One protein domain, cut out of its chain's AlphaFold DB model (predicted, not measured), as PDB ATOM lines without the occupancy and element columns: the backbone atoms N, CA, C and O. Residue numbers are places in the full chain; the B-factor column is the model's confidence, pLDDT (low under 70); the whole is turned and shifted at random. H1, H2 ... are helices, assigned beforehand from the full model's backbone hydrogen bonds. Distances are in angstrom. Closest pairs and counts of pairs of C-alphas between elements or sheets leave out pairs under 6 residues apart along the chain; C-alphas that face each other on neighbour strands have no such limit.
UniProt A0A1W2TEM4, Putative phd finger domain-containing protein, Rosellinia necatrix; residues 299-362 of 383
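What this domain is: This is residues 299 to 362 of the 383 residues of the protein "Putative phd finger domain-containing protein" of Rosellinia necatrix (UniProt A0A1W2TEM4). Three helices follow one another in a loose string that makes an elongated shape: H3 reaches out along one end, H2 sits around the middle and H1 is toward the other end, where the link of residues 320 to 329 loops round from H1 to H2. There is no closed bundle; H3 meets H2 at a corner, and residues 358 to 362 fold back beside H3. The printed part has 64 residues with three named helices in the order H1, H2, H3 and no named strand, in the class all helix. The whole is loose, with a radius of gyration of the C-alphas of 13.8 A, and its C-alphas span 44 by 20 by 14 A.

Where its parts are: The longest helix is H3, residues 344 to 357, with 19.9 A from first to last C-alpha; C-alpha 344 is at (271.868, 220.255, 138.438) and C-alpha 357 at (263.078, 214.948, 155.463). Before it along the chain stands H2, residues 330 to 339, 14.3 A from first to last C-alpha. H1, residues 310 to 319, is 14.1 A long in the same measure and begins with C-alpha 310 at (259.650, 231.436, 128.508). Residues 299 to 309 come before H1 and hold no named helix.

How they stand to each other: H3 and H2 only just touch, with 3 pairs of C-alphas within 8 A, and they touch only at the corner by their link. H3 does so with residues 344 to 345 alone, and the closest C-alphas are those of Lys 338 and Val 344, 7.8 A apart. The two helices run the same way at a steep tilt of 54 degrees, with their centres 18.7 A apart. H1 and H2 are near each other: their closest C-alphas are 8.3 A apart, and 7 pairs are within 10 A. H1 and H3 are apart. In H1, H2 and H3 every O i to N i+4 pair is within hydrogen-bond range.

The domain as a whole: The outline is a rod, and the two C-alphas farthest apart are those of Lys 321 and Gly 358, 44.6 A. The C-alphas of the first and last printed residues, Gly 299 and Glu 362, are 8.4 A apart. The printed part has no cut. The link from H2 to H3, with 4 residues, is tight; the link from H1 to H2, with 10 residues, is short, and no link between the helices is long. The mean pLDDT of the printed part is 80.0, and the 9 residues under 70 are residues 299 to 302 and 358 to 362.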
ATOM      1  N   GLY A 299     260.754 223.768 141.455       63.06
ATOM      2  CA  GLY A 299     259.913 222.608 141.139       63.06
ATOM      3  C   GLY A 299     258.431 222.910 140.889       63.06
ATOM      4  O   GLY A 299     257.692 222.006 140.512       63.06
ATOM      5  N   SER A 300     257.983 224.161 141.053       69.19
ATOM      6  CA  SER A 300     256.620 224.583 140.688       69.19
ATOM      7  C   SER A 300     256.455 224.784 139.168       69.19
ATOM      8  O   SER A 300     257.433 224.881 138.431       69.19
ATOM      9  N   GLN A 301     255.216 224.895 138.679       66.38
ATOM     10  CA  GLN A 301     254.901 225.110 137.253       66.38
ATOM     11  C   GLN A 301     255.528 226.395 136.688       66.38
ATOM     12  O   GLN A 301     255.998 226.417 135.553       66.38
ATOM     13  N   ASP A 302     255.593 227.446 137.505       64.44
ATOM     14  CA  ASP A 302     256.215 228.727 137.145       64.44
ATOM     15  C   ASP A 302     257.750 228.699 137.253       64.44
ATOM     16  O   ASP A 302     258.422 229.707 137.042       64.44
ATOM     17  N   ALA A 303     258.300 227.558 137.663       71.88
ATOM     18  CA  ALA A 303     259.626 227.417 138.228       71.88
ATOM     19  C   ALA A 303     260.133 225.961 138.105       71.88
ATOM     20  O   ALA A 303     260.507 225.367 139.127       71.88
ATOM     21  N   PRO A 304     260.172 225.373 136.896       79.25
ATOM     22  CA  PRO A 304     260.570 223.985 136.729       79.25
ATOM     23  C   PRO A 304     262.054 223.769 137.032       79.25
ATOM     24  O   PRO A 304     262.883 224.683 136.966       79.25
ATOM     25  N   TRP A 305     262.392 222.526 137.358       79.25
ATOM     26  CA  TRP A 305     263.778 222.092 137.455       79.25
ATOM     27  C   TRP A 305     264.392 221.940 136.063       79.25
ATOM     28  O   TRP A 305     263.726 221.503 135.128       79.25
ATOM     29  N   LEU A 306     265.681 222.273 135.943       78.56
ATOM     30  CA  LEU A 306     266.512 222.006 134.760       78.56
ATOM     31  C   LEU A 306     266.069 222.675 133.440       78.56
ATOM     32  O   LEU A 306     266.692 222.439 132.407       78.56
ATOM     33  N   GLN A 307     265.058 223.545 133.454       81.62
ATOM     34  CA  GLN A 307     264.577 224.263 132.271       81.62
ATOM     35  C   GLN A 307     264.353 225.744 132.571       81.62
ATOM     36  O   GLN A 307     263.866 226.104 133.640       81.62
ATOM     37  N   LEU A 308     264.693 226.608 131.609       82.50
ATOM     38  CA  LEU A 308     264.331 228.023 131.681       82.50
ATOM     39  C   LEU A 308     262.881 228.199 131.239       82.50
ATOM     40  O   LEU A 308     262.468 227.699 130.193       82.50
ATOM     41  N   THR A 309     262.136 229.002 131.986       83.31
ATOM     42  CA  THR A 309     260.798 229.438 131.579       83.31
ATOM     43  C   THR A 309     260.863 230.358 130.357       83.31
ATOM     44  O   THR A 309     261.877 231.001 130.073       83.31
ATOM     45  N   GLN A 310     259.742 230.507 129.644       82.38
ATOM     46  CA  GLN A 310     259.650 231.436 128.508       82.38
ATOM     47  C   GLN A 310     259.976 232.887 128.907       82.38
ATOM     48  O   GLN A 310     260.543 233.642 128.115       82.38
ATOM     49  N   TYR A 311     259.667 233.270 130.150       81.19
ATOM     50  CA  TYR A 311     259.995 234.588 130.693       81.19
ATOM     51  C   TYR A 311     261.511 234.767 130.868       81.19
ATOM     52  O   TYR A 311     262.081 235.771 130.430       81.19
ATOM     53  N   GLU A 312     262.187 233.768 131.436       84.44
ATOM     54  CA  GLU A 312     263.643 233.761 131.613       84.44
ATOM     55  C   GLU A 312     264.377 233.691 130.271       84.44
ATOM     56  O   GLU A 312     265.319 234.454 130.049       84.44
ATOM     57  N   LEU A 313     263.895 232.878 129.325       85.19
ATOM     58  CA  LEU A 313     264.401 232.846 127.950       85.19
ATOM     59  C   LEU A 313     264.285 234.211 127.280       85.19
ATOM     60  O   LEU A 313     265.212 234.665 126.612       85.19
ATOM     61  N   ALA A 314     263.168 234.906 127.468       82.38
ATOM     62  CA  ALA A 314     262.973 236.223 126.890       82.38
ATOM     63  C   ALA A 314     263.881 237.288 127.555       82.38
ATOM     64  O   ALA A 314     264.403 238.170 126.863       82.38
ATOM     65  N   LYS A 315     264.182 237.163 128.859       85.88
ATOM     66  CA  LYS A 315     265.181 237.990 129.566       85.88
ATOM     67  C   LYS A 315     266.603 237.703 129.074       85.88
ATOM     68  O   LYS A 315     267.358 238.643 128.811       85.88
ATOM     69  N   LEU A 316     266.943 236.431 128.862       86.62
ATOM     70  CA  LEU A 316     268.225 235.995 128.308       86.62
ATOM     71  C   LEU A 316     268.407 236.492 126.867       86.62
ATOM     72  O   LEU A 316     269.431 237.097 126.549       86.62
ATOM     73  N   ARG A 317     267.386 236.343 126.013       86.50
ATOM     74  CA  ARG A 317     267.368 236.869 124.637       86.50
ATOM     75  C   ARG A 317     267.561 238.386 124.613       86.50
ATOM     76  O   ARG A 317     268.343 238.883 123.803       86.50
ATOM     77  N   LYS A 318     266.930 239.124 125.535       86.69
ATOM     78  CA  LYS A 318     267.134 240.576 125.689       86.69
ATOM     79  C   LYS A 318     268.572 240.910 126.103       86.69
ATOM     80  O   LYS A 318     269.179 241.785 125.489       86.69
ATOM     81  N   ARG A 319     269.136 240.200 127.088       87.75
ATOM     82  CA  ARG A 319     270.537 240.365 127.533       87.75
ATOM     83  C   ARG A 319     271.527 240.106 126.394       87.75
ATOM     84  O   ARG A 319     272.491 240.849 126.238       87.75
ATOM     85  N   MET A 320     271.254 239.090 125.580       87.62
ATOM     86  CA  MET A 320     272.095 238.655 124.461       87.62
ATOM     87  C   MET A 320     271.805 239.373 123.137       87.62
ATOM     88  O   MET A 320     272.486 239.111 122.146       87.62
ATOM     89  N   LYS A 321     270.822 240.284 123.102       88.75
ATOM     90  CA  LYS A 321     270.372 240.984 121.885       88.75
ATOM     91  C   LYS A 321     270.019 240.013 120.745       88.75
ATOM     92  O   LYS A 321     270.354 240.248 119.587       88.75
ATOM     93  N   LYS A 322     269.371 238.898 121.085       89.06
ATOM     94  CA  LYS A 322     268.905 237.881 120.133       89.06
ATOM     95  C   LYS A 322     267.403 238.013 119.904       89.06
ATOM     96  O   LYS A 322     266.697 238.576 120.733       89.06
ATOM     97  N   ASN A 323     266.928 237.505 118.768       86.44
ATOM     98  CA  ASN A 323     265.508 237.509 118.408       86.44
ATOM     99  C   ASN A 323     264.747 236.390 119.134       86.44
ATOM    100  O   ASN A 323     265.356 235.462 119.660       86.44
ATOM    101  N   SER A 324     263.410 236.447 119.130       78.19
ATOM    102  CA  SER A 324     262.575 235.436 119.799       78.19
ATOM    103  C   SER A 324     262.735 234.025 119.222       78.19
ATOM    104  O   SER A 324     262.506 233.061 119.934       78.19
ATOM    105  N   GLN A 325     263.159 233.911 117.960       83.69
ATOM    106  CA  GLN A 325     263.403 232.633 117.281       83.69
ATOM    107  C   GLN A 325     264.746 231.987 117.661       83.69
ATOM    108  O   GLN A 325     265.019 230.852 117.297       83.69
ATOM    109  N   TRP A 326     265.619 232.705 118.370       86.00
ATOM    110  CA  TRP A 326     266.910 232.156 118.760       86.00
ATOM    111  C   TRP A 326     266.774 231.221 119.968       86.00
ATOM    112  O   TRP A 326     266.152 231.579 120.980       86.00
ATOM    113  N   ILE A 327     267.395 230.047 119.844       86.44
ATOM    114  CA  ILE A 327     267.442 228.988 120.854       86.44
ATOM    115  C   ILE A 327     268.844 229.009 121.493       86.44
ATOM    116  O   ILE A 327     269.838 228.948 120.763       86.44
ATOM    117  N   PRO A 328     268.957 229.181 122.823       89.19
ATOM    118  CA  PRO A 328     270.244 229.127 123.510       89.19
ATOM    119  C   PRO A 328     270.825 227.704 123.509       89.19
ATOM    120  O   PRO A 328     270.071 226.741 123.528       89.19
ATOM    121  N   SER A 329     272.156 227.575 123.531       89.12
ATOM    122  CA  SER A 329     272.823 226.278 123.714       89.12
ATOM    123  C   SER A 329     272.609 225.723 125.128       89.12
ATOM    124  O   SER A 329     272.490 226.493 126.086       89.12
ATOM    125  N   ASP A 330     272.668 224.402 125.285       87.12
ATOM    126  CA  ASP A 330     272.482 223.718 126.576       87.12
ATOM    127  C   ASP A 330     273.475 224.179 127.648       87.12
ATOM    128  O   ASP A 330     273.120 224.396 128.806       87.12
ATOM    129  N   THR A 331     274.719 224.452 127.250       88.62
ATOM    130  CA  THR A 331     275.752 225.015 128.132       88.62
ATOM    131  C   THR A 331     275.359 226.380 128.706       88.62
ATOM    132  O   THR A 331     275.657 226.706 129.856       88.62
ATOM    133  N   MET A 332     274.653 227.191 127.919       86.94
ATOM    134  CA  MET A 332     274.183 228.510 128.328       86.94
ATOM    135  C   MET A 332     272.916 228.426 129.178       86.94
ATOM    136  O   MET A 332     272.779 229.206 130.121       86.94
ATOM    137  N   ILE A 333     272.040 227.460 128.891       86.94
ATOM    138  CA  ILE A 333     270.890 227.093 129.729       86.94
ATOM    139  C   ILE A 333     271.377 226.683 131.126       86.94
ATOM    140  O   ILE A 333     270.959 227.275 132.121       86.94
ATOM    141  N   ALA A 334     272.344 225.765 131.211       85.56
ATOM    142  CA  ALA A 334     272.906 225.293 132.476       85.56
ATOM    143  C   ALA A 334     273.546 226.424 133.299       85.56
ATOM    144  O   ALA A 334     273.368 226.492 134.517       85.56
ATOM    145  N   ARG A 335     274.251 227.354 132.641       87.88
ATOM    146  CA  ARG A 335     274.856 228.514 133.311       87.88
ATOM    147  C   ARG A 335     273.809 229.471 133.880       87.88
ATOM    148  O   ARG A 335     273.981 229.958 134.996       87.88
ATOM    149  N   GLU A 336     272.747 229.759 133.131       88.69
ATOM    150  CA  GLU A 336     271.677 230.633 133.621       88.69
ATOM    151  C   GLU A 336     270.908 229.962 134.771       88.69
ATOM    152  O   GLU A 336     270.649 230.609 135.783       88.69
ATOM    153  N   LEU A 337     270.654 228.651 134.690       86.94
ATOM    154  CA  LEU A 337     270.049 227.878 135.781       86.94
ATOM    155  C   LEU A 337     270.922 227.848 137.038       86.94
ATOM    156  O   LEU A 337     270.395 227.951 138.144       86.94
ATOM    157  N   LYS A 338     272.253 227.769 136.895       85.00
ATOM    158  CA  LYS A 338     273.184 227.885 138.028       85.00
ATOM    159  C   LYS A 338     273.084 229.257 138.701       85.00
ATOM    160  O   LYS A 338     273.021 229.318 139.923       85.00
ATOM    161  N   ASN A 339     272.988 230.341 137.926       84.50
ATOM    162  CA  ASN A 339     272.789 231.688 138.478       84.50
ATOM    163  C   ASN A 339     271.434 231.845 139.191       84.50
ATOM    164  O   ASN A 339     271.331 232.613 140.142       84.50
ATOM    165  N   LEU A 340     270.407 231.130 138.726       77.62
ATOM    166  CA  LEU A 340     269.059 231.131 139.302       77.62
ATOM    167  C   LEU A 340     268.896 230.144 140.474       77.62
ATOM    168  O   LEU A 340     267.800 230.041 141.019       77.62
ATOM    169  N   GLY A 341     269.947 229.405 140.856       75.19
ATOM    170  CA  GLY A 341     269.889 228.409 141.934       75.19
ATOM    171  C   GLY A 341     269.048 227.172 141.595       75.19
ATOM    172  O   GLY A 341     268.565 226.495 142.492       75.19
ATOM    173  N   ARG A 342     268.852 226.886 140.301       76.62
ATOM    174  CA  ARG A 342     268.039 225.778 139.753       76.62
ATOM    175  C   ARG A 342     268.857 224.806 138.897       76.62
ATOM    176  O   ARG A 342     268.307 224.033 138.114       76.62
ATOM    177  N   GLY A 343     270.182 224.898 138.986       78.62
ATOM    178  CA  GLY A 343     271.097 224.013 138.270       78.62
ATOM    179  C   GLY A 343     271.033 222.570 138.774       78.62
ATOM    180  O   GLY A 343     270.400 222.268 139.784       78.62
ATOM    181  N   VAL A 344     271.758 221.685 138.088       79.19
ATOM    182  CA  VAL A 344     271.868 220.255 138.438       79.19
ATOM    183  C   VAL A 344     272.321 220.048 139.889       79.19
ATOM    184  O   VAL A 344     271.857 219.129 140.555       79.19
ATOM    185  N   GLU A 345     273.195 220.921 140.399       80.56
ATOM    186  CA  GLU A 345     273.669 220.903 141.791       80.56
ATOM    187  C   GLU A 345     272.520 221.158 142.782       80.56
ATOM    188  O   GLU A 345     272.298 220.357 143.685       80.56
ATOM    189  N   ALA A 346     271.714 222.199 142.553       80.69
ATOM    190  CA  ALA A 346     270.589 222.544 143.421       80.69
ATOM    191  C   ALA A 346     269.461 221.500 143.384       80.69
ATOM    192  O   ALA A 346     268.812 221.260 144.398       80.69
ATOM    193  N   PHE A 347     269.248 220.848 142.235       77.75
ATOM    194  CA  PHE A 347     268.309 219.729 142.121       77.75
ATOM    195  C   PHE A 347     268.745 218.541 142.988       77.75
ATOM    196  O   PHE A 347     267.936 217.994 143.730       77.75
ATOM    197  N   LYS A 348     270.034 218.179 142.943       80.75
ATOM    198  CA  LYS A 348     270.593 217.100 143.772       80.75
ATOM    199  C   LYS A 348     270.535 217.431 145.261       80.75
ATOM    200  O   LYS A 348     270.222 216.563 146.067       80.75
ATOM    201  N   GLU A 349     270.805 218.679 145.633       80.44
ATOM    202  CA  GLU A 349     270.666 219.130 147.020       80.44
ATOM    203  C   GLU A 349     269.211 219.093 147.497       80.44
ATOM    204  O   GLU A 349     268.950 218.669 148.620       80.44
ATOM    205  N   ALA A 350     268.261 219.506 146.654       76.50
ATOM    206  CA  ALA A 350     266.837 219.438 146.969       76.50
ATOM    207  C   ALA A 350     266.350 217.987 147.092       76.50
ATOM    208  O   ALA A 350     265.614 217.677 148.024       76.50
ATOM    209  N   GLN A 351     266.816 217.094 146.215       78.25
ATOM    210  CA  GLN A 351     266.547 215.660 146.302       78.25
ATOM    211  C   GLN A 351     267.088 215.076 147.611       78.25
ATOM    212  O   GLN A 351     266.351 214.422 148.341       78.25
ATOM    213  N   LYS A 352     268.343 215.383 147.957       81.31
ATOM    214  CA  LYS A 352     268.962 214.917 149.201       81.31
ATOM    215  C   LYS A 352     268.220 215.424 150.442       81.31
ATOM    216  O   LYS A 352     268.010 214.664 151.376       81.31
ATOM    217  N   LYS A 353     267.785 216.688 150.447       77.38
ATOM    218  CA  LYS A 353     266.979 217.248 151.545       77.38
ATOM    219  C   LYS A 353     265.614 216.579 151.660       77.38
ATOM    220  O   LYS A 353     265.191 216.279 152.766       77.38
ATOM    221  N   ALA A 354     264.947 216.306 150.542       73.81
ATOM    222  CA  ALA A 354     263.668 215.604 150.555       73.81
ATOM    223  C   ALA A 354     263.807 214.151 151.050       73.81
ATOM    224  O   ALA A 354     262.947 213.673 151.786       73.81
ATOM    225  N   GLU A 355     264.912 213.476 150.713       77.38
ATOM    226  CA  GLU A 355     265.269 212.158 151.259       77.38
ATOM    227  C   GLU A 355     265.559 212.217 152.768       77.38
ATOM    228  O   GLU A 355     265.082 211.365 153.516       77.38
ATOM    229  N   GLU A 356     266.293 213.236 153.230       78.69
ATOM    230  CA  GLU A 356     266.583 213.471 154.653       78.69
ATOM    231  C   GLU A 356     265.310 213.827 155.457       78.69
ATOM    232  O   GLU A 356     265.173 213.416 156.608       78.69
ATOM    233  N   GLU A 357     264.357 214.545 154.853       74.81
ATOM    234  CA  GLU A 357     263.078 214.948 155.463       74.81
ATOM    235  C   GLU A 357     261.962 213.895 155.300       74.81
ATOM    236  O   GLU A 357     260.896 214.019 155.908       74.81
ATOM    237  N   GLY A 358     262.193 212.841 154.509       55.19
ATOM    238  CA  GLY A 358     261.239 211.752 154.277       55.19
ATOM    239  C   GLY A 358     259.983 212.157 153.495       55.19
ATOM    240  O   GLY A 358     258.970 211.458 153.561       55.19
ATOM    241  N   VAL A 359     260.023 213.276 152.765       69.12
ATOM    242  CA  VAL A 359     258.902 213.779 151.954       69.12
ATOM    243  C   VAL A 359     259.074 213.292 150.510       69.12
ATOM    244  O   VAL A 359     260.163 213.436 149.954       69.12
ATOM    245  N   PRO A 360     258.033 212.733 149.862       59.81
ATOM    246  CA  PRO A 360     258.130 212.307 148.471       59.81
ATOM    247  C   PRO A 360     258.451 213.504 147.570       59.81
ATOM    248  O   PRO A 360     257.658 214.435 147.422       59.81
ATOM    249  N   PHE A 361     259.640 213.477 146.972       64.81
ATOM    250  CA  PHE A 361     260.052 214.433 145.958       64.81
ATOM    251  C   PHE A 361     259.416 214.018 144.633       64.81
ATOM    252  O   PHE A 361     259.856 213.054 144.011       64.81
ATOM    253  N   GLU A 362     258.367 214.719 144.212       61.84
ATOM    254  CA  GLU A 362     257.849 214.614 142.848       61.84
ATOM    255  C   GLU A 362     258.581 215.643 141.980       61.84
ATOM    256  O   GLU A 362     258.210 216.823 141.973       61.84
TER     257      GLU A 362